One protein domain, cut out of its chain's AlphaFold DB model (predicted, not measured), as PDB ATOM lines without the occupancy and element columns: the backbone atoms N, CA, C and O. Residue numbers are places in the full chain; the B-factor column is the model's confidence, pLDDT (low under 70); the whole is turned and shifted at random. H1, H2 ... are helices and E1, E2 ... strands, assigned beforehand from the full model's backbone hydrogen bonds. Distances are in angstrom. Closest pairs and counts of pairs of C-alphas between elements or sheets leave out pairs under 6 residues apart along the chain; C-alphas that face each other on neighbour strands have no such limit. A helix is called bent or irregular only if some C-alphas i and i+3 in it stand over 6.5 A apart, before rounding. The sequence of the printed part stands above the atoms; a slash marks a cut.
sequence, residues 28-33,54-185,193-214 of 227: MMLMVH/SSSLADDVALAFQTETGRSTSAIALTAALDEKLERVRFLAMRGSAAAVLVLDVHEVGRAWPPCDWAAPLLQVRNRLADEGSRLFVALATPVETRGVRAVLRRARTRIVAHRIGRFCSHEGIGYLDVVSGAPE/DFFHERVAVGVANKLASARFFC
ATOM      1  N   MET A  28     -25.546  39.451  21.779       88.44
ATOM      2  CA  MET A  28     -26.469  39.990  20.791       88.44
ATOM      3  C   MET A  28     -27.261  38.877  20.130       88.44
ATOM      4  O   MET A  28     -26.880  37.707  20.187       88.44
ATOM      5  N   MET A  29     -28.346  39.256  19.472       87.25
ATOM      6  CA  MET A  29     -29.109  38.401  18.581       87.25
ATOM      7  C   MET A  29     -29.072  39.005  17.186       87.25
ATOM      8  O   MET A  29     -29.380  40.180  17.032       87.25
ATOM      9  N   LEU A  30     -28.698  38.209  16.190       87.50
ATOM     10  CA  LEU A  30     -28.735  38.568  14.776       87.50
ATOM     11  C   LEU A  30     -29.910  37.840  14.127       87.50
ATOM     12  O   LEU A  30     -30.052  36.628  14.301       87.50
ATOM     13  N   MET A  31     -30.715  38.558  13.354       86.25
ATOM     14  CA  MET A  31     -31.771  38.006  12.520       86.25
ATOM     15  C   MET A  31     -31.479  38.261  11.051       86.25
ATOM     16  O   MET A  31     -31.109  39.361  10.648       86.25
ATOM     17  N   VAL A  32     -31.719  37.238  10.243       85.88
ATOM     18  CA  VAL A  32     -31.780  37.332   8.790       85.88
ATOM     19  C   VAL A  32     -33.226  37.190   8.359       85.88
ATOM     20  O   VAL A  32     -33.871  36.187   8.666       85.88
ATOM     21  N   HIS A  33     -33.738  38.191   7.656       83.00
ATOM     22  CA  HIS A  33     -35.131  38.220   7.230       83.00
ATOM     23  C   HIS A  33     -35.357  37.301   6.022       83.00
ATOM     24  O   HIS A  33     -34.492  37.163   5.150       83.00
ATOM     25  N   SER A  54     -28.011  52.074  22.647       47.19
ATOM     26  CA  SER A  54     -27.196  50.969  23.196       47.19
ATOM     27  C   SER A  54     -26.999  49.729  22.291       47.19
ATOM     28  O   SER A  54     -27.508  48.648  22.588       47.19
ATOM     29  N   SER A  55     -26.200  49.836  21.216       53.56
ATOM     30  CA  SER A  55     -26.045  48.712  20.263       53.56
ATOM     31  C   SER A  55     -24.832  48.731  19.307       53.56
ATOM     32  O   SER A  55     -24.871  47.984  18.334       53.56
ATOM     33  N   SER A  56     -23.734  49.470  19.561       76.19
ATOM     34  CA  SER A  56     -22.629  49.620  18.574       76.19
ATOM     35  C   SER A  56     -22.161  48.293  17.954       76.19
ATOM     36  O   SER A  56     -22.177  48.141  16.742       76.19
ATOM     37  N   LEU A  57     -21.879  47.267  18.767       79.38
ATOM     38  CA  LEU A  57     -21.461  45.960  18.245       79.38
ATOM     39  C   LEU A  57     -22.561  45.226  17.461       79.38
ATOM     40  O   LEU A  57     -22.257  44.556  16.481       79.38
ATOM     41  N   ALA A  58     -23.811  45.276  17.926       84.81
ATOM     42  CA  ALA A  58     -24.908  44.545  17.295       84.81
ATOM     43  C   ALA A  58     -25.227  45.148  15.921       84.81
ATOM     44  O   ALA A  58     -25.307  44.408  14.938       84.81
ATOM     45  N   ASP A  59     -25.318  46.477  15.850       84.38
ATOM     46  CA  ASP A  59     -25.511  47.212  14.599       84.38
ATOM     47  C   ASP A  59     -24.340  46.987  13.638       84.38
ATOM     48  O   ASP A  59     -24.566  46.643  12.476       84.38
ATOM     49  N   ASP A  60     -23.096  47.082  14.124       86.31
ATOM     50  CA  ASP A  60     -21.904  46.846  13.305       86.31
ATOM     51  C   ASP A  60     -21.903  45.423  12.722       86.31
ATOM     52  O   ASP A  60     -21.543  45.219  11.561       86.31
ATOM     53  N   VAL A  61     -22.322  44.416  13.501       86.81
ATOM     54  CA  VAL A  61     -22.395  43.019  13.039       86.81
ATOM     55  C   VAL A  61     -23.485  42.851  11.992       86.81
ATOM     56  O   VAL A  61     -23.247  42.176  10.991       86.81
ATOM     57  N   ALA A  62     -24.663  43.441  12.204       87.88
ATOM     58  CA  ALA A  62     -25.743  43.401  11.225       87.88
ATOM     59  C   ALA A  62     -25.305  44.054   9.908       87.88
ATOM     60  O   ALA A  62     -25.439  43.445   8.848       87.88
ATOM     61  N   LEU A  63     -24.704  45.243   9.978       86.50
ATOM     62  CA  LEU A  63     -24.204  45.962   8.810       86.50
ATOM     63  C   LEU A  63     -23.113  45.167   8.076       86.50
ATOM     64  O   LEU A  63     -23.183  44.999   6.853       86.50
ATOM     65  N   ALA A  64     -22.126  44.644   8.805       86.50
ATOM     66  CA  ALA A  64     -21.051  43.845   8.226       86.50
ATOM     67  C   ALA A  64     -21.590  42.555   7.587       86.50
ATOM     68  O   ALA A  64     -21.198  42.201   6.476       86.50
ATOM     69  N   PHE A  65     -22.538  41.879   8.239       86.19
ATOM     70  CA  PHE A  65     -23.141  40.655   7.715       86.19
ATOM     71  C   PHE A  65     -23.988  40.918   6.466       86.19
ATOM     72  O   PHE A  65     -23.920  40.156   5.495       86.19
ATOM     73  N   GLN A  66     -24.778  41.994   6.462       86.88
ATOM     74  CA  GLN A  66     -25.540  42.418   5.290       86.88
ATOM     75  C   GLN A  66     -24.612  42.747   4.120       86.88
ATOM     76  O   GLN A  66     -24.897  42.344   2.992       86.88
ATOM     77  N   THR A  67     -23.500  43.433   4.387       84.06
ATOM     78  CA  THR A  67     -22.492  43.767   3.371       84.06
ATOM     79  C   THR A  67     -21.855  42.509   2.782       84.06
ATOM     80  O   THR A  67     -21.746  42.394   1.564       84.06
ATOM     81  N   GLU A  68     -21.501  41.541   3.627       82.62
ATOM     82  CA  GLU A  68     -20.849  40.295   3.208       82.62
ATOM     83  C   GLU A  68     -21.796  39.359   2.434       82.62
ATOM     84  O   GLU A  68     -21.382  38.667   1.506       82.62
ATOM     85  N   THR A  69     -23.084  39.315   2.794       81.62
ATOM     86  CA  THR A  69     -24.023  38.301   2.268       81.62
ATOM     87  C   THR A  69     -25.097  38.837   1.322       81.62
ATOM     88  O   THR A  69     -25.790  38.049   0.669       81.62
ATOM     89  N   GLY A  70     -25.307  40.155   1.272       81.31
ATOM     90  CA  GLY A  70     -26.413  40.781   0.539       81.31
ATOM     91  C   GLY A  70     -27.806  40.381   1.050       81.31
ATOM     92  O   GLY A  70     -28.793  40.444   0.303       81.31
ATOM     93  N   ARG A  71     -27.909  39.891   2.293       82.19
ATOM     94  CA  ARG A  71     -29.181  39.553   2.947       82.19
ATOM     95  C   ARG A  71     -29.607  40.680   3.878       82.19
ATOM     96  O   ARG A  71     -28.772  41.281   4.540       82.19
ATOM     97  N   SER A  72     -30.911  40.944   3.937       85.06
ATOM     98  CA  SER A  72     -31.460  41.892   4.906       85.06
ATOM     99  C   SER A  72     -31.355  41.298   6.305       85.06
ATOM    100  O   SER A  72     -31.796  40.165   6.534       85.06
ATOM    101  N   THR A  73     -30.762  42.058   7.220       85.50
ATOM    102  CA  THR A  73     -30.541  41.635   8.599       85.50
ATOM    103  C   THR A  73     -30.856  42.737   9.587       85.50
ATOM    104  O   THR A  73     -30.740  43.916   9.269       85.50
ATOM    105  N   SER A  74     -31.182  42.335  10.805       86.44
ATOM    106  CA  SER A  74     -31.279  43.205  11.973       86.44
ATOM    107  C   SER A  74     -30.559  42.543  13.142       86.44
ATOM    108  O   SER A  74     -30.373  41.324  13.151       86.44
ATOM    109  N   ALA A  75     -30.128  43.325  14.124       86.50
ATOM    110  CA  ALA A  75     -29.567  42.790  15.352       86.50
ATOM    111  C   ALA A  75     -30.025  43.605  16.556       86.50
ATOM    112  O   ALA A  75     -30.313  44.791  16.441       86.50
ATOM    113  N   ILE A  76     -30.067  42.951  17.711       84.75
ATOM    114  CA  ILE A  76     -30.301  43.598  19.000       84.75
ATOM    115  C   ILE A  76     -29.210  43.185  19.976       84.75
ATOM    116  O   ILE A  76     -28.755  42.035  19.973       84.75
ATOM    117  N   ALA A  77     -28.792  44.113  20.832       84.19
ATOM    118  CA  ALA A  77     -28.014  43.752  22.004       84.19
ATOM    119  C   ALA A  77     -28.893  42.913  22.944       84.19
ATOM    120  O   ALA A  77     -30.089  43.152  23.087       84.19
ATOM    121  N   LEU A  78     -28.305  41.890  23.558       76.25
ATOM    122  CA  LEU A  78     -28.963  41.075  24.564       76.25
ATOM    123  C   LEU A  78     -28.346  41.406  25.916       76.25
ATOM    124  O   LEU A  78     -27.208  41.049  26.220       76.25
ATOM    125  N   THR A  79     -29.123  42.070  26.741       67.62
ATOM    126  CA  THR A  79     -28.814  42.435  28.112       67.62
ATOM    127  C   THR A  79     -29.817  41.704  29.050       67.62
ATOM    128  O   THR A  79     -30.558  40.797  28.639       67.62
ATOM    129  N   ALA A  80     -29.739  41.956  30.360       53.94
ATOM    130  CA  ALA A  80     -30.455  41.215  31.409       53.94
ATOM    131  C   ALA A  80     -31.792  41.832  31.883       53.94
ATOM    132  O   ALA A  80     -32.419  41.274  32.787       53.94
ATOM    133  N   ALA A  81     -32.202  42.978  31.345       53.59
ATOM    134  CA  ALA A  81     -33.342  43.773  31.785       53.59
ATOM    135  C   ALA A  81     -34.697  43.208  31.316       53.59
ATOM    136  O   ALA A  81     -34.798  42.397  30.395       53.59
ATOM    137  N   LEU A  82     -35.768  43.612  32.007       45.25
ATOM    138  CA  LEU A  82     -37.124  43.095  31.797       45.25
ATOM    139  C   LEU A  82     -37.717  43.530  30.448       45.25
ATOM    140  O   LEU A  82     -38.320  42.701  29.762       45.25
ATOM    141  N   ASP A  83     -37.492  44.786  30.050       56.03
ATOM    142  CA  ASP A  83     -37.944  45.331  28.760       56.03
ATOM    143  C   ASP A  83     -37.353  44.551  27.580       56.03
ATOM    144  O   ASP A  83     -38.014  44.320  26.570       56.03
ATOM    145  N   GLU A  84     -36.173  43.970  27.765       65.38
ATOM    146  CA  GLU A  84     -35.492  43.194  26.734       65.38
ATOM    147  C   GLU A  84     -36.114  41.831  26.485       65.38
ATOM    148  O   GLU A  84     -35.944  41.263  25.408       65.38
ATOM    149  N   LYS A  85     -36.859  41.272  27.450       67.81
ATOM    150  CA  LYS A  85     -37.654  40.069  27.171       67.81
ATOM    151  C   LYS A  85     -38.744  40.402  26.157       67.81
ATOM    152  O   LYS A  85     -38.983  39.608  25.252       67.81
ATOM    153  N   LEU A  86     -39.381  41.566  26.290       70.44
ATOM    154  CA  LEU A  86     -40.404  42.021  25.354       70.44
ATOM    155  C   LEU A  86     -39.791  42.402  24.002       70.44
ATOM    156  O   LEU A  86     -40.316  41.982  22.971       70.44
ATOM    157  N   GLU A  87     -38.675  43.133  23.989       73.88
ATOM    158  CA  GLU A  87     -37.960  43.479  22.753       73.88
ATOM    159  C   GLU A  87     -37.458  42.243  22.020       73.88
ATOM    160  O   GLU A  87     -37.663  42.124  20.817       73.88
ATOM    161  N   ARG A  88     -36.904  41.262  22.736       74.19
ATOM    162  CA  ARG A  88     -36.487  39.985  22.150       74.19
ATOM    163  C   ARG A  88     -37.662  39.194  21.594       74.19
ATOM    164  O   ARG A  88     -37.543  38.642  20.510       74.19
ATOM    165  N   VAL A  89     -38.794  39.133  22.297       78.69
ATOM    166  CA  VAL A  89     -39.997  38.458  21.781       78.69
ATOM    167  C   VAL A  89     -40.500  39.151  20.516       78.69
ATOM    168  O   VAL A  89     -40.817  38.473  19.544       78.69
ATOM    169  N   ARG A  90     -40.526  40.488  20.489       77.00
ATOM    170  CA  ARG A  90     -40.868  41.260  19.282       77.00
ATOM    171  C   ARG A  90     -39.873  41.002  18.155       77.00
ATOM    172  O   ARG A  90     -40.287  40.821  17.015       77.00
ATOM    173  N   PHE A  91     -38.587  40.940  18.485       77.44
ATOM    174  CA  PHE A  91     -37.523  40.664  17.535       77.44
ATOM    175  C   PHE A  91     -37.682  39.274  16.920       77.44
ATOM    176  O   PHE A  91     -37.694  39.145  15.706       77.44
ATOM    177  N   LEU A  92     -37.914  38.247  17.741       78.38
ATOM    178  CA  LEU A  92     -38.149  36.868  17.303       78.38
ATOM    179  C   LEU A  92     -39.499  36.658  16.600       78.38
ATOM    180  O   LEU A  92     -39.644  35.700  15.847       78.38
ATOM    181  N   ALA A  93     -40.483  37.534  16.818       79.31
ATOM    182  CA  ALA A  93     -41.759  37.492  16.104       79.31
ATOM    183  C   ALA A  93     -41.632  37.917  14.630       79.31
ATOM    184  O   ALA A  93     -42.521  37.625  13.826       79.31
ATOM    185  N   MET A  94     -40.543  38.597  14.257       74.62
ATOM    186  CA  MET A  94     -40.256  38.904  12.859       74.62
ATOM    187  C   MET A  94     -39.947  37.610  12.092       74.62
ATOM    188  O   MET A  94     -39.179  36.763  12.547       74.62
ATOM    189  N   ARG A  95     -40.540  37.446  10.900       72.31
ATOM    190  CA  ARG A  95     -40.272  36.276  10.050       72.31
ATOM    191  C   ARG A  95     -38.814  36.277   9.611       72.31
ATOM    192  O   ARG A  95     -38.342  37.222   8.971       72.31
ATOM    193  N   GLY A  96     -38.109  35.207   9.941       77.44
ATOM    194  CA  GLY A  96     -36.691  35.130   9.679       77.44
ATOM    195  C   GLY A  96     -36.005  34.007  10.426       77.44
ATOM    196  O   GLY A  96     -36.602  33.064  10.939       77.44
ATOM    197  N   SER A  97     -34.696  34.136  10.428       78.31
ATOM    198  CA  SER A  97     -33.733  33.172  10.910       78.31
ATOM    199  C   SER A  97     -32.864  33.879  11.944       78.31
ATOM    200  O   SER A  97     -32.127  34.791  11.573       78.31
ATOM    201  N   ALA A  98     -32.951  33.490  13.220       81.62
ATOM    202  CA  ALA A  98     -32.263  34.172  14.321       81.62
ATOM    203  C   ALA A  98     -31.159  33.319  14.970       81.62
ATOM    204  O   ALA A  98     -31.289  32.103  15.108       81.62
ATOM    205  N   ALA A  99     -30.075  33.970  15.391       84.69
ATOM    206  CA  ALA A  99     -29.016  33.364  16.189       84.69
ATOM    207  C   ALA A  99     -28.517  34.328  17.261       84.69
ATOM    208  O   ALA A  99     -28.314  35.514  17.004       84.69
ATOM    209  N   ALA A 100     -28.262  33.800  18.455       89.00
ATOM    210  CA  ALA A 100     -27.609  34.546  19.516       89.00
ATOM    211  C   ALA A 100     -26.091  34.367  19.425       89.00
ATOM    212  O   ALA A 100     -25.598  33.254  19.240       89.00
ATOM    213  N   VAL A 101     -25.343  35.449  19.600       90.38
ATOM    214  CA  VAL A 101     -23.882  35.456  19.558       90.38
ATOM    215  C   VAL A 101     -23.346  36.057  20.847       90.38
ATOM    216  O   VAL A 101     -23.632  37.207  21.175       90.38
ATOM    217  N   LEU A 102     -22.539  35.277  21.561       90.94
ATOM    218  CA  LEU A 102     -21.811  35.692  22.752       90.94
ATOM    219  C   LEU A 102     -20.330  35.870  22.413       90.94
ATOM    220  O   LEU A 102     -19.642  34.924  22.029       90.94
ATOM    221  N   VAL A 103     -19.831  37.088  22.585       90.25
ATOM    222  CA  VAL A 103     -18.422  37.427  22.405       90.25
ATOM    223  C   VAL A 103     -17.736  37.400  23.762       90.25
ATOM    224  O   VAL A 103     -18.088  38.166  24.664       90.25
ATOM    225  N   LEU A 104     -16.740  36.530  23.904       89.62
ATOM    226  CA  LEU A 104     -15.953  36.383  25.123       89.62
ATOM    227  C   LEU A 104     -14.522  36.890  24.933       89.62
ATOM    228  O   LEU A 104     -13.910  36.685  23.890       89.62
ATOM    229  N   ASP A 105     -13.959  37.499  25.968       87.69
ATOM    230  CA  ASP A 105     -12.547  37.851  26.034       87.69
ATOM    231  C   ASP A 105     -11.699  36.608  26.313       87.69
ATOM    232  O   ASP A 105     -11.799  35.977  27.371       87.69
ATOM    233  N   VAL A 106     -10.814  36.264  25.379       89.38
ATOM    234  CA  VAL A 106      -9.970  35.071  25.505       89.38
ATOM    235  C   VAL A 106      -9.035  35.107  26.723       89.38
ATOM    236  O   VAL A 106      -8.675  34.057  27.262       89.38
ATOM    237  N   HIS A 107      -8.621  36.288  27.186       86.62
ATOM    238  CA  HIS A 107      -7.733  36.420  28.339       86.62
ATOM    239  C   HIS A 107      -8.461  36.232  29.660       86.62
ATOM    240  O   HIS A 107      -7.909  35.579  30.551       86.62
ATOM    241  N   GLU A 108      -9.680  36.756  29.778       86.50
ATOM    242  CA  GLU A 108     -10.502  36.567  30.975       86.50
ATOM    243  C   GLU A 108     -10.894  35.099  31.133       86.50
ATOM    244  O   GLU A 108     -10.676  34.495  32.186       86.50
ATOM    245  N   VAL A 109     -11.352  34.480  30.046       87.19
ATOM    246  CA  VAL A 109     -11.745  33.065  30.028       87.19
ATOM    247  C   VAL A 109     -10.548  32.134  30.259       87.19
ATOM    248  O   VAL A 109     -10.660  31.088  30.900       87.19
ATOM    249  N   GLY A 110      -9.373  32.525  29.765       85.44
ATOM    250  CA  GLY A 110      -8.127  31.782  29.910       85.44
ATOM    251  C   GLY A 110      -7.359  32.039  31.206       85.44
ATOM    252  O   GLY A 110      -6.219  31.571  31.315       85.44
ATOM    253  N   ARG A 111      -7.887  32.828  32.150       83.56
ATOM    254  CA  ARG A 111      -7.186  33.208  33.387       83.56
ATOM    255  C   ARG A 111      -6.913  31.977  34.259       83.56
ATOM    256  O   ARG A 111      -7.816  31.203  34.552       83.56
ATOM    257  N   ALA A 112      -5.653  31.799  34.663       81.19
ATOM    258  CA  ALA A 112      -5.243  30.683  35.518       81.19
ATOM    259  C   ALA A 112      -5.549  30.942  37.003       81.19
ATOM    260  O   ALA A 112      -5.876  30.008  37.726       81.19
ATOM    261  N   TRP A 113      -5.465  32.204  37.449       76.19
ATOM    262  CA  TRP A 113      -5.733  32.583  38.834       76.19
ATOM    263  C   TRP A 113      -6.331  34.000  38.964       76.19
ATOM    264  O   TRP A 113      -5.766  34.940  38.398       76.19
ATOM    265  N   PRO A 114      -7.439  34.174  39.710       73.44
ATOM    266  CA  PRO A 114      -8.399  33.112  40.016       73.44
ATOM    267  C   PRO A 114      -8.961  32.527  38.702       73.44
ATOM    268  O   PRO A 114      -9.111  33.275  37.728       73.44
ATOM    269  N   PRO A 115      -9.231  31.211  38.630       78.88
ATOM    270  CA  PRO A 115      -9.808  30.616  37.434       78.88
ATOM    271  C   PRO A 115     -11.202  31.190  37.161       78.88
ATOM    272  O   PRO A 115     -12.003  31.406  38.071       78.88
ATOM    273  N   CYS A 116     -11.483  31.436  35.885       82.00
ATOM    274  CA  CYS A 116     -12.786  31.886  35.417       82.00
ATOM    275  C   CYS A 116     -13.716  30.678  35.238       82.00
ATOM    276  O   CYS A 116     -13.430  29.798  34.429       82.00
ATOM    277  N   ASP A 117     -14.826  30.633  35.979       84.94
ATOM    278  CA  ASP A 117     -15.886  29.638  35.772       84.94
ATOM    279  C   ASP A 117     -16.858  30.126  34.691       84.94
ATOM    280  O   ASP A 117     -17.922  30.676  34.964       84.94
ATOM    281  N   TRP A 118     -16.423  30.011  33.439       87.81
ATOM    282  CA  TRP A 118     -17.197  30.419  32.267       87.81
ATOM    283  C   TRP A 118     -18.118  29.313  31.743       87.81
ATOM    284  O   TRP A 118     -19.067  29.613  31.027       87.81
ATOM    285  N   ALA A 119     -17.853  28.046  32.075       90.00
ATOM    286  CA  ALA A 119     -18.548  26.903  31.484       90.00
ATOM    287  C   ALA A 119     -19.992  26.781  31.989       90.00
ATOM    288  O   ALA A 119     -20.924  26.706  31.189       90.00
ATOM    289  N   ALA A 120     -20.191  26.826  33.310       88.75
ATOM    290  CA  ALA A 120     -21.518  26.762  33.915       88.75
ATOM    291  C   ALA A 120     -22.460  27.896  33.453       88.75
ATOM    292  O   ALA A 120     -23.570  27.597  33.004       88.75
ATOM    293  N   PRO A 121     -22.063  29.184  33.491       86.50
ATOM    294  CA  PRO A 121     -22.949  30.247  33.034       86.50
ATOM    295  C   PRO A 121     -23.161  30.221  31.512       86.50
ATOM    296  O   PRO A 121     -24.239  30.587  31.048       86.50
ATOM    297  N   LEU A 122     -22.198  29.721  30.729       89.44
ATOM    298  CA  LEU A 122     -22.386  29.510  29.294       89.44
ATOM    299  C   LEU A 122     -23.470  28.457  29.009       89.44
ATOM    300  O   LEU A 122     -24.333  28.688  28.161       89.44
ATOM    301  N   LEU A 123     -23.478  27.343  29.747       90.19
ATOM    302  CA  LEU A 123     -24.533  26.325  29.652       90.19
ATOM    303  C   LEU A 123     -25.901  26.867  30.059       90.19
ATOM    304  O   LEU A 123     -26.900  26.566  29.410       90.19
ATOM    305  N   GLN A 124     -25.950  27.700  31.098       88.00
ATOM    306  CA  GLN A 124     -27.193  28.338  31.523       88.00
ATOM    307  C   GLN A 124     -27.773  29.230  30.414       88.00
ATOM    308  O   GLN A 124     -28.968  29.157  30.129       88.00
ATOM    309  N   VAL A 125     -26.931  30.044  29.764       87.00
ATOM    310  CA  VAL A 125     -27.346  30.886  28.629       87.00
ATOM    311  C   VAL A 125     -27.798  30.023  27.451       87.00
ATOM    312  O   VAL A 125     -28.846  30.292  26.868       87.00
ATOM    313  N   ARG A 126     -27.053  28.960  27.134       88.50
ATOM    314  CA  ARG A 126     -27.391  28.011  26.067       88.50
ATOM    315  C   ARG A 126     -28.752  27.363  26.286       88.50
ATOM    316  O   ARG A 126     -29.552  27.348  25.360       88.50
ATOM    317  N   ASN A 127     -29.019  26.837  27.480       86.75
ATOM    318  CA  ASN A 127     -30.285  26.164  27.777       86.75
ATOM    319  C   ASN A 127     -31.458  27.138  27.709       86.75
ATOM    320  O   ASN A 127     -32.434  26.851  27.032       86.75
ATOM    321  N   ARG A 128     -31.307  28.337  28.284       84.75
ATOM    322  CA  ARG A 128     -32.333  29.380  28.186       84.75
ATOM    323  C   ARG A 128     -32.657  29.740  26.735       84.75
ATOM    324  O   ARG A 128     -33.820  29.882  26.388       84.75
ATOM    325  N   LEU A 129     -31.639  29.910  25.891       82.44
ATOM    326  CA  LEU A 129     -31.859  30.211  24.477       82.44
ATOM    327  C   LEU A 129     -32.479  29.029  23.731       82.44
ATOM    328  O   LEU A 129     -33.334  29.252  22.884       82.44
ATOM    329  N   ALA A 130     -32.094  27.795  24.057       83.12
ATOM    330  CA  ALA A 130     -32.682  26.599  23.465       83.12
ATOM    331  C   ALA A 130     -34.174  26.462  23.811       83.12
ATOM    332  O   ALA A 130     -34.964  26.160  22.919       83.12
ATOM    333  N   ASP A 131     -34.564  26.761  25.055       81.12
ATOM    334  CA  ASP A 131     -35.971  26.822  25.482       81.12
ATOM    335  C   ASP A 131     -36.752  27.898  24.700       81.12
ATOM    336  O   ASP A 131     -37.937  27.743  24.415       81.12
ATOM    337  N   GLU A 132     -36.069  28.981  24.310       76.00
ATOM    338  CA  GLU A 132     -36.586  30.071  23.472       76.00
ATOM    339  C   GLU A 132     -36.464  29.776  21.952       76.00
ATOM    340  O   GLU A 132     -36.760  30.644  21.131       76.00
ATOM    341  N   GLY A 133     -36.013  28.581  21.543       75.50
ATOM    342  CA  GLY A 133     -35.846  28.200  20.129       75.50
ATOM    343  C   GLY A 133     -34.646  28.849  19.415       75.50
ATOM    344  O   GLY A 133     -34.511  28.790  18.195       75.50
ATOM    345  N   SER A 134     -33.733  29.473  20.146       77.81
ATOM    346  CA  SER A 134     -32.573  30.167  19.586       77.81
ATOM    347  C   SER A 134     -31.288  29.360  19.767       77.81
ATOM    348  O   SER A 134     -31.007  28.827  20.841       77.81
ATOM    349  N   ARG A 135     -30.444  29.307  18.729       84.62
ATOM    350  CA  ARG A 135     -29.095  28.731  18.852       84.62
ATOM    351  C   ARG A 135     -28.111  29.758  19.402       84.62
ATOM    352  O   ARG A 135     -28.157  30.931  19.033       84.62
ATOM    353  N   LEU A 136     -27.198  29.291  20.252       89.38
ATOM    354  CA  LEU A 136     -26.094  30.084  20.784       89.38
ATOM    355  C   LEU A 136     -24.810  29.822  19.994       89.38
ATOM    356  O   LEU A 136     -24.405  28.671  19.818       89.38
ATOM    357  N   PHE A 137     -24.142  30.903  19.608       91.56
ATOM    358  CA  PHE A 137     -22.798  30.912  19.055       91.56
ATOM    359  C   PHE A 137     -21.836  31.648  19.984       91.56
ATOM    360  O   PHE A 137     -22.193  32.657  20.589       91.56
ATOM    361  N   VAL A 138     -20.600  31.162  20.073       92.38
ATOM    362  CA  VAL A 138     -19.526  31.776  20.859       92.38
ATOM    363  C   VAL A 138     -18.399  32.215  19.937       92.38
ATOM    364  O   VAL A 138     -17.872  31.408  19.169       92.38
ATOM    365  N   ALA A 139     -17.995  33.476  20.056       92.38
ATOM    366  CA  ALA A 139     -16.799  34.031  19.428       92.38
ATOM    367  C   ALA A 139     -15.794  34.458  20.503       92.38
ATOM    368  O   ALA A 139     -16.186  34.944  21.567       92.38
ATOM    369  N   LEU A 140     -14.495  34.302  20.234       91.69
ATOM    370  CA  LEU A 140     -13.446  34.764  21.150       91.69
ATOM    371  C   LEU A 140     -12.773  36.016  20.614       91.69
ATOM    372  O   LEU A 140     -12.089  35.956  19.598       91.69
ATOM    373  N   ALA A 141     -12.908  37.125  21.327       88.31
ATOM    374  CA  ALA A 141     -12.166  38.335  21.037       88.31
ATOM    375  C   ALA A 141     -10.773  38.281  21.680       88.31
ATOM    376  O   ALA A 141     -10.617  37.949  22.861       88.31
ATOM    377  N   THR A 142      -9.755  38.643  20.903       82.44
ATOM    378  CA  THR A 142      -8.402  38.929  21.401       82.44
ATOM    379  C   THR A 142      -8.172  40.439  21.438       82.44
ATOM    380  O   THR A 142      -8.548  41.118  20.477       82.44
ATOM    381  N   PRO A 143      -7.496  40.994  22.460       68.50
ATOM    382  CA  PRO A 143      -7.026  42.371  22.373       68.50
ATOM    383  C   PRO A 143      -5.941  42.513  21.298       68.50
ATOM    384  O   PRO A 143      -5.325  41.533  20.874       68.50
ATOM    385  N   VAL A 144      -5.681  43.761  20.905       65.88
ATOM    386  CA  VAL A 144      -4.625  44.108  19.948       65.88
ATOM    387  C   VAL A 144      -3.262  43.682  20.507       65.88
ATOM    388  O   VAL A 144      -2.872  44.058  21.615       65.88
ATOM    389  N   GLU A 145      -2.537  42.863  19.748       62.56
ATOM    390  CA  GLU A 145      -1.211  42.386  20.137       62.56
ATOM    391  C   GLU A 145      -0.124  43.416  19.814       62.56
ATOM    392  O   GLU A 145       0.055  43.815  18.663       62.56
ATOM    393  N   THR A 146       0.682  43.769  20.815       59.25
ATOM    394  CA  THR A 146       1.962  44.456  20.615       59.25
ATOM    395  C   THR A 146       3.060  43.436  20.294       59.25
ATOM    396  O   THR A 146       3.076  42.331  20.837       59.25
ATOM    397  N   ARG A 147       3.965  43.772  19.365       68.94
ATOM    398  CA  ARG A 147       4.996  42.856  18.831       68.94
ATOM    399  C   ARG A 147       5.975  42.371  19.916       68.94
ATOM    400  O   ARG A 147       6.252  43.080  20.877       68.94
ATOM    401  N   GLY A 148       6.550  41.177  19.726       74.75
ATOM    402  CA  GLY A 148       7.652  40.639  20.543       74.75
ATOM    403  C   GLY A 148       7.406  39.232  21.104       74.75
ATOM    404  O   GLY A 148       6.386  38.604  20.832       74.75
ATOM    405  N   VAL A 149       8.335  38.731  21.927       73.31
ATOM    406  CA  VAL A 149       8.279  37.374  22.524       73.31
ATOM    407  C   VAL A 149       7.012  37.158  23.364       73.31
ATOM    408  O   VAL A 149       6.409  36.084  23.344       73.31
ATOM    409  N   ARG A 150       6.532  38.209  24.044       76.44
ATOM    410  CA  ARG A 150       5.260  38.182  24.785       76.44
ATOM    411  C   ARG A 150       4.050  37.952  23.871       76.44
ATOM    412  O   ARG A 150       3.097  37.317  24.311       76.44
ATOM    413  N   ALA A 151       4.095  38.404  22.615       77.00
ATOM    414  CA  ALA A 151       3.043  38.141  21.634       77.00
ATOM    415  C   ALA A 151       2.993  36.655  21.268       77.00
ATOM    416  O   ALA A 151       1.923  36.062  21.239       77.00
ATOM    417  N   VAL A 152       4.152  36.018  21.074       79.56
ATOM    418  CA  VAL A 152       4.231  34.581  20.755       79.56
ATOM    419  C   VAL A 152       3.626  33.735  21.878       79.56
ATOM    420  O   VAL A 152       2.791  32.867  21.618       79.56
ATOM    421  N   LEU A 153       3.977  34.038  23.130       81.75
ATOM    422  CA  LEU A 153       3.399  33.374  24.303       81.75
ATOM    423  C   LEU A 153       1.886  33.611  24.411       81.75
ATOM    424  O   LEU A 153       1.132  32.680  24.704       81.75
ATOM    425  N   ARG A 154       1.421  34.836  24.135       80.81
ATOM    426  CA  ARG A 154      -0.014  35.155  24.111       80.81
ATOM    427  C   ARG A 154      -0.749  34.375  23.026       80.81
ATOM    428  O   ARG A 154      -1.761  33.771  23.350       80.81
ATOM    429  N   ARG A 155      -0.214  34.274  21.807       83.06
ATOM    430  CA  ARG A 155      -0.796  33.462  20.720       83.06
ATOM    431  C   ARG A 155      -0.907  31.994  21.089       83.06
ATOM    432  O   ARG A 155      -1.948  31.386  20.853       83.06
ATOM    433  N   ALA A 156       0.148  31.426  21.673       86.06
ATOM    434  CA  ALA A 156       0.130  30.038  22.125       86.06
ATOM    435  C   ALA A 156      -0.975  29.822  23.169       86.06
ATOM    436  O   ALA A 156      -1.784  28.904  23.038       86.06
ATOM    437  N   ARG A 157      -1.080  30.726  24.153       87.31
ATOM    438  CA  ARG A 157      -2.150  30.689  25.157       87.31
ATOM    439  C   ARG A 157      -3.538  30.857  24.534       87.31
ATOM    440  O   ARG A 157      -4.425  30.077  24.859       87.31
ATOM    441  N   THR A 158      -3.723  31.817  23.631       89.25
ATOM    442  CA  THR A 158      -4.974  32.040  22.892       89.25
ATOM    443  C   THR A 158      -5.404  30.774  22.162       89.25
ATOM    444  O   THR A 158      -6.556  30.384  22.288       89.25
ATOM    445  N   ARG A 159      -4.486  30.073  21.482       90.31
ATOM    446  CA  ARG A 159      -4.791  28.796  20.811       90.31
ATOM    447  C   ARG A 159      -5.229  27.709  21.787       90.31
ATOM    448  O   ARG A 159      -6.185  27.000  21.502       90.31
ATOM    449  N   ILE A 160      -4.567  27.586  22.938       91.50
ATOM    450  CA  ILE A 160      -4.947  26.603  23.965       91.50
ATOM    451  C   ILE A 160      -6.355  26.898  24.495       91.50
ATOM    452  O   ILE A 160      -7.179  25.992  24.615       91.50
ATOM    453  N   VAL A 161      -6.644  28.166  24.795       91.69
ATOM    454  CA  VAL A 161      -7.957  28.599  25.293       91.69
ATOM    455  C   VAL A 161      -9.032  28.405  24.222       91.69
ATOM    456  O   VAL A 161     -10.075  27.829  24.518       91.69
ATOM    457  N   ALA A 162      -8.754  28.803  22.980       92.00
ATOM    458  CA  ALA A 162      -9.631  28.604  21.832       92.00
ATOM    459  C   ALA A 162      -9.948  27.126  21.607       92.00
ATOM    460  O   ALA A 162     -11.110  26.760  21.489       92.00
ATOM    461  N   HIS A 163      -8.938  26.256  21.659       93.56
ATOM    462  CA  HIS A 163      -9.129  24.812  21.540       93.56
ATOM    463  C   HIS A 163      -9.988  24.245  22.672       93.56
ATOM    464  O   HIS A 163     -10.887  23.439  22.433       93.56
ATOM    465  N   ARG A 164      -9.750  24.681  23.917       94.12
ATOM    466  CA  ARG A 164     -10.539  24.256  25.083       94.12
ATOM    467  C   ARG A 164     -12.007  24.669  24.948       94.12
ATOM    468  O   ARG A 164     -12.885  23.846  25.189       94.12
ATOM    469  N   ILE A 165     -12.260  25.922  24.582       92.81
ATOM    470  CA  ILE A 165     -13.619  26.457  24.430       92.81
ATOM    471  C   ILE A 165     -14.296  25.848  23.210       92.81
ATOM    472  O   ILE A 165     -15.447  25.445  23.314       92.81
ATOM    473  N   GLY A 166     -13.588  25.712  22.091       92.44
ATOM    474  CA  GLY A 166     -14.094  25.075  20.880       92.44
ATOM    475  C   GLY A 166     -14.524  23.635  21.141       92.44
ATOM    476  O   GLY A 166     -15.659  23.281  20.843       92.44
ATOM    477  N   ARG A 167     -13.677  22.831  21.804       94.19
ATOM    478  CA  ARG A 167     -14.028  21.459  22.209       94.19
ATOM    479  C   ARG A 167     -15.260  21.428  23.113       94.19
ATOM    480  O   ARG A 167     -16.133  20.594  22.903       94.19
ATOM    481  N   PHE A 168     -15.324  22.319  24.102       94.00
ATOM    482  CA  PHE A 168     -16.485  22.428  24.983       94.00
ATOM    483  C   PHE A 168     -17.752  22.779  24.194       94.00
ATOM    484  O   PHE A 168     -18.755  22.089  24.307       94.00
ATOM    485  N   CYS A 169     -17.695  23.795  23.331       92.69
ATOM    486  CA  CYS A 169     -18.836  24.216  22.526       92.69
ATOM    487  C   CYS A 169     -19.328  23.085  21.614       92.69
ATOM    488  O   CYS A 169     -20.523  22.809  21.581       92.69
ATOM    489  N   SER A 170     -18.414  22.376  20.944       89.44
ATOM    490  CA  SER A 170     -18.764  21.221  20.112       89.44
ATOM    491  C   SER A 170     -19.423  20.091  20.908       89.44
ATOM    492  O   SER A 170     -20.368  19.489  20.411       89.44
ATOM    493  N   HIS A 171     -18.955  19.816  22.129       92.06
ATOM    494  CA  HIS A 171     -19.544  18.794  22.999       92.06
ATOM    495  C   HIS A 171     -20.960  19.169  23.468       92.06
ATOM    496  O   HIS A 171     -21.848  18.327  23.492       92.06
ATOM    497  N   GLU A 172     -21.190  20.446  23.779       91.44
ATOM    498  CA  GLU A 172     -22.454  20.946  24.345       91.44
ATOM    499  C   GLU A 172     -23.477  21.410  23.282       91.44
ATOM    500  O   GLU A 172     -24.553  21.934  23.601       91.44
ATOM    501  N   GLY A 173     -23.159  21.240  21.994       87.88
ATOM    502  CA  GLY A 173     -24.008  21.680  20.881       87.88
ATOM    503  C   GLY A 173     -24.109  23.204  20.744       87.88
ATOM    504  O   GLY A 173     -25.118  23.717  20.262       87.88
ATOM    505  N   ILE A 174     -23.087  23.936  21.188       90.81
ATOM    506  CA  ILE A 174     -22.936  25.384  21.009       90.81
ATOM    507  C   ILE A 174     -22.132  25.631  19.729       90.81
ATOM    508  O   ILE A 174     -21.093  25.006  19.498       90.81
ATOM    509  N   GLY A 175     -22.579  26.569  18.896       89.56
ATOM    510  CA  GLY A 175     -21.819  26.979  17.720       89.56
ATOM    511  C   GLY A 175     -20.539  27.715  18.122       89.56
ATOM    512  O   GLY A 175     -20.561  28.576  18.996       89.56
ATOM    513  N   TYR A 176     -19.411  27.409  17.487       90.94
ATOM    514  CA  TYR A 176     -18.140  28.077  17.769       90.94
ATOM    515  C   TYR A 176     -17.647  28.831  16.533       90.94
ATOM    516  O   TYR A 176     -17.435  28.228  15.483       90.94
ATOM    517  N   LEU A 177     -17.472  30.148  16.664       88.88
ATOM    518  CA  LEU A 177     -17.058  31.061  15.587       88.88
ATOM    519  C   LEU A 177     -15.547  31.312  15.559       88.88
ATOM    520  O   LEU A 177     -15.087  32.180  14.818       88.88
ATOM    521  N   ASP A 178     -14.777  30.526  16.317       88.62
ATOM    522  CA  ASP A 178     -13.325  30.669  16.434       88.62
ATOM    523  C   ASP A 178     -12.913  32.002  17.095       88.62
ATOM    524  O   ASP A 178     -13.714  32.726  17.703       88.62
ATOM    525  N   VAL A 179     -11.619  32.298  17.046       88.50
ATOM    526  CA  VAL A 179     -11.041  33.565  17.472       88.50
ATOM    527  C   VAL A 179     -11.305  34.635  16.415       88.50
ATOM    528  O   VAL A 179     -10.858  34.532  15.271       88.50
ATOM    529  N   VAL A 180     -11.984  35.704  16.822       84.81
ATOM    530  CA  VAL A 180     -12.160  36.927  16.041       84.81
ATOM    531  C   VAL A 180     -11.084  37.925  16.473       84.81
ATOM    532  O   VAL A 180     -10.997  38.345  17.628       84.81
ATOM    533  N   SER A 181     -10.169  38.221  15.549       70.81
ATOM    534  CA  SER A 181      -8.983  39.027  15.849       70.81
ATOM    535  C   SER A 181      -9.320  40.515  15.902       70.81
ATOM    536  O   SER A 181      -9.841  41.065  14.936       70.81
ATOM    537  N   GLY A 182      -8.894  41.207  16.961       55.81
ATOM    538  CA  GLY A 182      -8.586  42.634  16.867       55.81
ATOM    539  C   GLY A 182      -7.280  42.806  16.080       55.81
ATOM    540  O   GLY A 182      -6.218  42.429  16.567       55.81
ATOM    541  N   ALA A 183      -7.338  43.296  14.841       45.91
ATOM    542  CA  ALA A 183      -6.175  43.404  13.947       45.91
ATOM    543  C   ALA A 183      -5.015  44.265  14.516       45.91
ATOM    544  O   ALA A 183      -5.261  45.165  15.327       45.91
ATOM    545  N   PRO A 184      -3.758  44.034  14.081       40.03
ATOM    546  CA  PRO A 184      -2.599  44.810  14.511       40.03
ATOM    547  C   PRO A 184      -2.561  46.213  13.890       40.03
ATOM    548  O   PRO A 184      -2.973  46.435  12.755       40.03
ATOM    549  N   GLU A 185      -1.996  47.133  14.665       40.28
ATOM    550  CA  GLU A 185      -1.740  48.544  14.380       40.28
ATOM    551  C   GLU A 185      -1.103  48.792  12.997       40.28
ATOM    552  O   GLU A 185       0.073  48.499  12.753       40.28
ATOM    553  N   ASP A 193     -12.771  53.066  19.031       52.00
ATOM    554  CA  ASP A 193     -13.820  52.909  18.011       52.00
ATOM    555  C   ASP A 193     -13.612  51.677  17.108       52.00
ATOM    556  O   ASP A 193     -14.564  51.028  16.693       52.00
ATOM    557  N   PHE A 194     -12.366  51.241  16.893       62.34
ATOM    558  CA  PHE A 194     -12.074  50.128  15.978       62.34
ATOM    559  C   PHE A 194     -12.263  48.729  16.580       62.34
ATOM    560  O   PHE A 194     -12.128  47.730  15.872       62.34
ATOM    561  N   PHE A 195     -12.445  48.572  17.895       66.38
ATOM    562  CA  PHE A 195     -12.598  47.225  18.467       66.38
ATOM    563  C   PHE A 195     -13.934  46.592  18.066       66.38
ATOM    564  O   PHE A 195     -13.935  45.448  17.606       66.38
ATOM    565  N   HIS A 196     -15.030  47.343  18.200       71.12
ATOM    566  CA  HIS A 196     -16.377  46.873  17.887       71.12
ATOM    567  C   HIS A 196     -16.517  46.532  16.405       71.12
ATOM    568  O   HIS A 196     -16.840  45.390  16.095       71.12
ATOM    569  N   GLU A 197     -16.091  47.431  15.520       73.25
ATOM    570  CA  GLU A 197     -16.090  47.216  14.070       73.25
ATOM    571  C   GLU A 197     -15.313  45.948  13.658       73.25
ATOM    572  O   GLU A 197     -15.782  45.128  12.872       73.25
ATOM    573  N   ARG A 198     -14.123  45.715  14.227       75.56
ATOM    574  CA  ARG A 198     -13.299  44.544  13.863       75.56
ATOM    575  C   ARG A 198     -13.884  43.234  14.363       75.56
ATOM    576  O   ARG A 198     -13.875  42.236  13.638       75.56
ATOM    577  N   VAL A 199     -14.364  43.221  15.606       81.69
ATOM    578  CA  VAL A 199     -15.076  42.060  16.151       81.69
ATOM    579  C   VAL A 199     -16.328  41.809  15.320       81.69
ATOM    580  O   VAL A 199     -16.595  40.657  14.990       81.69
ATOM    581  N   ALA A 200     -17.031  42.866  14.920       84.00
ATOM    582  CA  ALA A 200     -18.225  42.786  14.104       84.00
ATOM    583  C   ALA A 200     -17.965  42.150  12.742       84.00
ATOM    584  O   ALA A 200     -18.599  41.149  12.417       84.00
ATOM    585  N   VAL A 201     -16.974  42.645  11.999       84.19
ATOM    586  CA  VAL A 201     -16.559  42.064  10.712       84.19
ATOM    587  C   VAL A 201     -16.103  40.615  10.887       84.19
ATOM    588  O   VAL A 201     -16.489  39.742  10.115       84.19
ATOM    589  N   GLY A 202     -15.318  40.317  11.927       84.50
ATOM    590  CA  GLY A 202     -14.870  38.952  12.209       84.50
ATOM    591  C   GLY A 202     -16.031  37.994  12.483       84.50
ATOM    592  O   GLY A 202     -16.071  36.895  11.927       84.50
ATOM    593  N   VAL A 203     -16.989  38.414  13.311       87.94
ATOM    594  CA  VAL A 203     -18.201  37.649  13.619       87.94
ATOM    595  C   VAL A 203     -19.065  37.488  12.371       87.94
ATOM    596  O   VAL A 203     -19.453  36.364  12.061       87.94
ATOM    597  N   ALA A 204     -19.315  38.568  11.631       86.44
ATOM    598  CA  ALA A 204     -20.091  38.562  10.398       86.44
ATOM    599  C   ALA A 204     -19.493  37.602   9.362       86.44
ATOM    600  O   ALA A 204     -20.199  36.723   8.876       86.44
ATOM    601  N   ASN A 205     -18.184  37.680   9.110       85.06
ATOM    602  CA  ASN A 205     -17.490  36.794   8.177       85.06
ATOM    603  C   ASN A 205     -17.556  35.333   8.619       85.06
ATOM    604  O   ASN A 205     -17.752  34.442   7.796       85.06
ATOM    605  N   LYS A 206     -17.396  35.044   9.915       86.06
ATOM    606  CA  LYS A 206     -17.472  33.667  10.436       86.06
ATOM    607  C   LYS A 206     -18.887  33.113  10.374       86.06
ATOM    608  O   LYS A 206     -19.061  31.946  10.038       86.06
ATOM    609  N   LEU A 207     -19.885  33.944  10.647       82.62
ATOM    610  CA  LEU A 207     -21.283  33.594  10.453       82.62
ATOM    611  C   LEU A 207     -21.565  33.328   8.967       82.62
ATOM    612  O   LEU A 207     -22.075  32.263   8.639       82.62
ATOM    613  N   ALA A 208     -21.164  34.230   8.070       78.06
ATOM    614  CA  ALA A 208     -21.405  34.141   6.629       78.06
ATOM    615  C   ALA A 208     -20.678  32.967   5.950       78.06
ATOM    616  O   ALA A 208     -21.258  32.276   5.114       78.06
ATOM    617  N   SER A 209     -19.415  32.728   6.312       72.00
ATOM    618  CA  SER A 209     -18.562  31.691   5.706       72.00
ATOM    619  C   SER A 209     -18.865  30.284   6.202       72.00
ATOM    620  O   SER A 209     -18.541  29.297   5.535       72.00
ATOM    621  N   ALA A 210     -19.448  30.156   7.388       57.59
ATOM    622  CA  ALA A 210     -19.677  28.850   7.948       57.59
ATOM    623  C   ALA A 210     -20.918  28.199   7.332       57.59
ATOM    624  O   ALA A 210     -21.979  28.805   7.189       57.59
ATOM    625  N   ARG A 211     -20.807  26.887   7.091       51.47
ATOM    626  CA  ARG A 211     -21.909  25.973   6.734       51.47
ATOM    627  C   ARG A 211     -23.163  26.106   7.616       51.47
ATOM    628  O   ARG A 211     -24.193  25.561   7.255       51.47
ATOM    629  N   PHE A 212     -23.093  26.808   8.747       50.69
ATOM    630  CA  PHE A 212     -24.211  27.054   9.650       50.69
ATOM    631  C   PHE A 212     -25.387  27.776   8.963       50.69
ATOM    632  O   PHE A 212     -26.538  27.443   9.231       50.69
ATOM    633  N   PHE A 213     -25.152  28.696   8.023       53.84
ATOM    634  CA  PHE A 213     -26.255  29.437   7.386       53.84
ATOM    635  C   PHE A 213     -27.026  28.678   6.302       53.84
ATOM    636  O   PHE A 213     -28.119  29.108   5.923       53.84
ATOM    637  N   CYS A 214     -26.487  27.565   5.804       49.84
ATOM    638  CA  CYS A 214     -27.201  26.704   4.876       49.84
ATOM    639  C   CYS A 214     -27.786  25.522   5.648       49.84
ATOM    640  O   CYS A 214     -27.063  24.706   6.209       49.84
TER     641      CYS A 214
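This is residues 28 to 33, 54 to 185 and 193 to 214 of the 227 residues of an uncharacterized protein of Paraburkholderia bryophila (UniProt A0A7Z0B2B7). A strongly twisted sheet of five strands, in the order E2 E1 E3 E4 E5, is the middle of three layers, with helices on both of its faces: H2, H4 and H5 over one, H1 and H6 over the other. The long helix H5 runs along edge strand E5, and its residues 149 to 153 stick out. The printed part has 160 residues with six named helices and five named strands, in the order E1 H1 E2 H2 E3 H3 H4 E4 H5 E5 H6; the class is mixed, helices and strands. The sheet is mixed too: E2, E1 and E3 are antiparallel, E3, E4 and E5 parallel. The whole is compact, with a radius of gyration of the C-alphas of 15.9 A, and only just elongated, spanning 50 by 33 by 30 A.

Strand E1, residues 28 to 33, begins with C-alpha 28 at (-26.469, 39.990, 20.791). H1 is residues 56 to 69, E2 73 to 77, H2 83 to 93. E3, residues 96 to 105, is 29.3 A long; H3 is residues 106 to 109 and H4 119 to 131. E4, residues 135 to 142, measures 23.2 A, and H5, residues 149 to 172, 34.9 A, from C-alpha 149 at (8.279, 37.374, 22.524). E5 is residues 175 to 181. H6, residues 193 to 209, is 25.0 A long and only just irregular, with C-alphas 193 and 196 6.6 A apart; C-alpha 209 is at (-18.562, 31.691, 5.706).

Within hydrogen-bond range are N 31 and O 74 of E1 and E2, 2.8 A, N 30 and O 99 of E1 and E3, 2.8 A, N 102 and O 137 of E3 and E4, 2.8 A, and N 177 and O 138 of E4 and E5, 2.8 A. E2, H2, E3 form a split strand-helix-strand unit, two strands running the same way with E1 between them; E3, H3 H4, E4 and E4, H5, E5 are strand-helix-strand units, parallel neighbours joined through helices. The three crossovers are right-handed. H5 is over E5 at a height over the sheet of 8.1 A, H4 over E4 at 9.4 A, and H2 over E2 and E1 at 10.1 A. On the opposite face, H1 and H6 touch at Val 61 and Ala 200, C-alphas 4.3 A apart, at a steep tilt of 40 degrees, the same way. H3 only grazes the sheet. Every O i to N i+4 pair is within hydrogen-bond range in H1, H2, H4 and H5, and 12 of 13 in H6; H3 is too short for one.

The C-alphas farthest apart, of Ala 93 and Val 149, are 50.4 A apart. Residues 34 to 53 and 186 to 192 are not printed; the gaps between C-alphas are 21.9 A and 13.3 A. Of the links printed whole, none is long. The mean pLDDT of the printed part is 79.8, and 26 residues are under 70, among them 79 to 85 and 210 to 214.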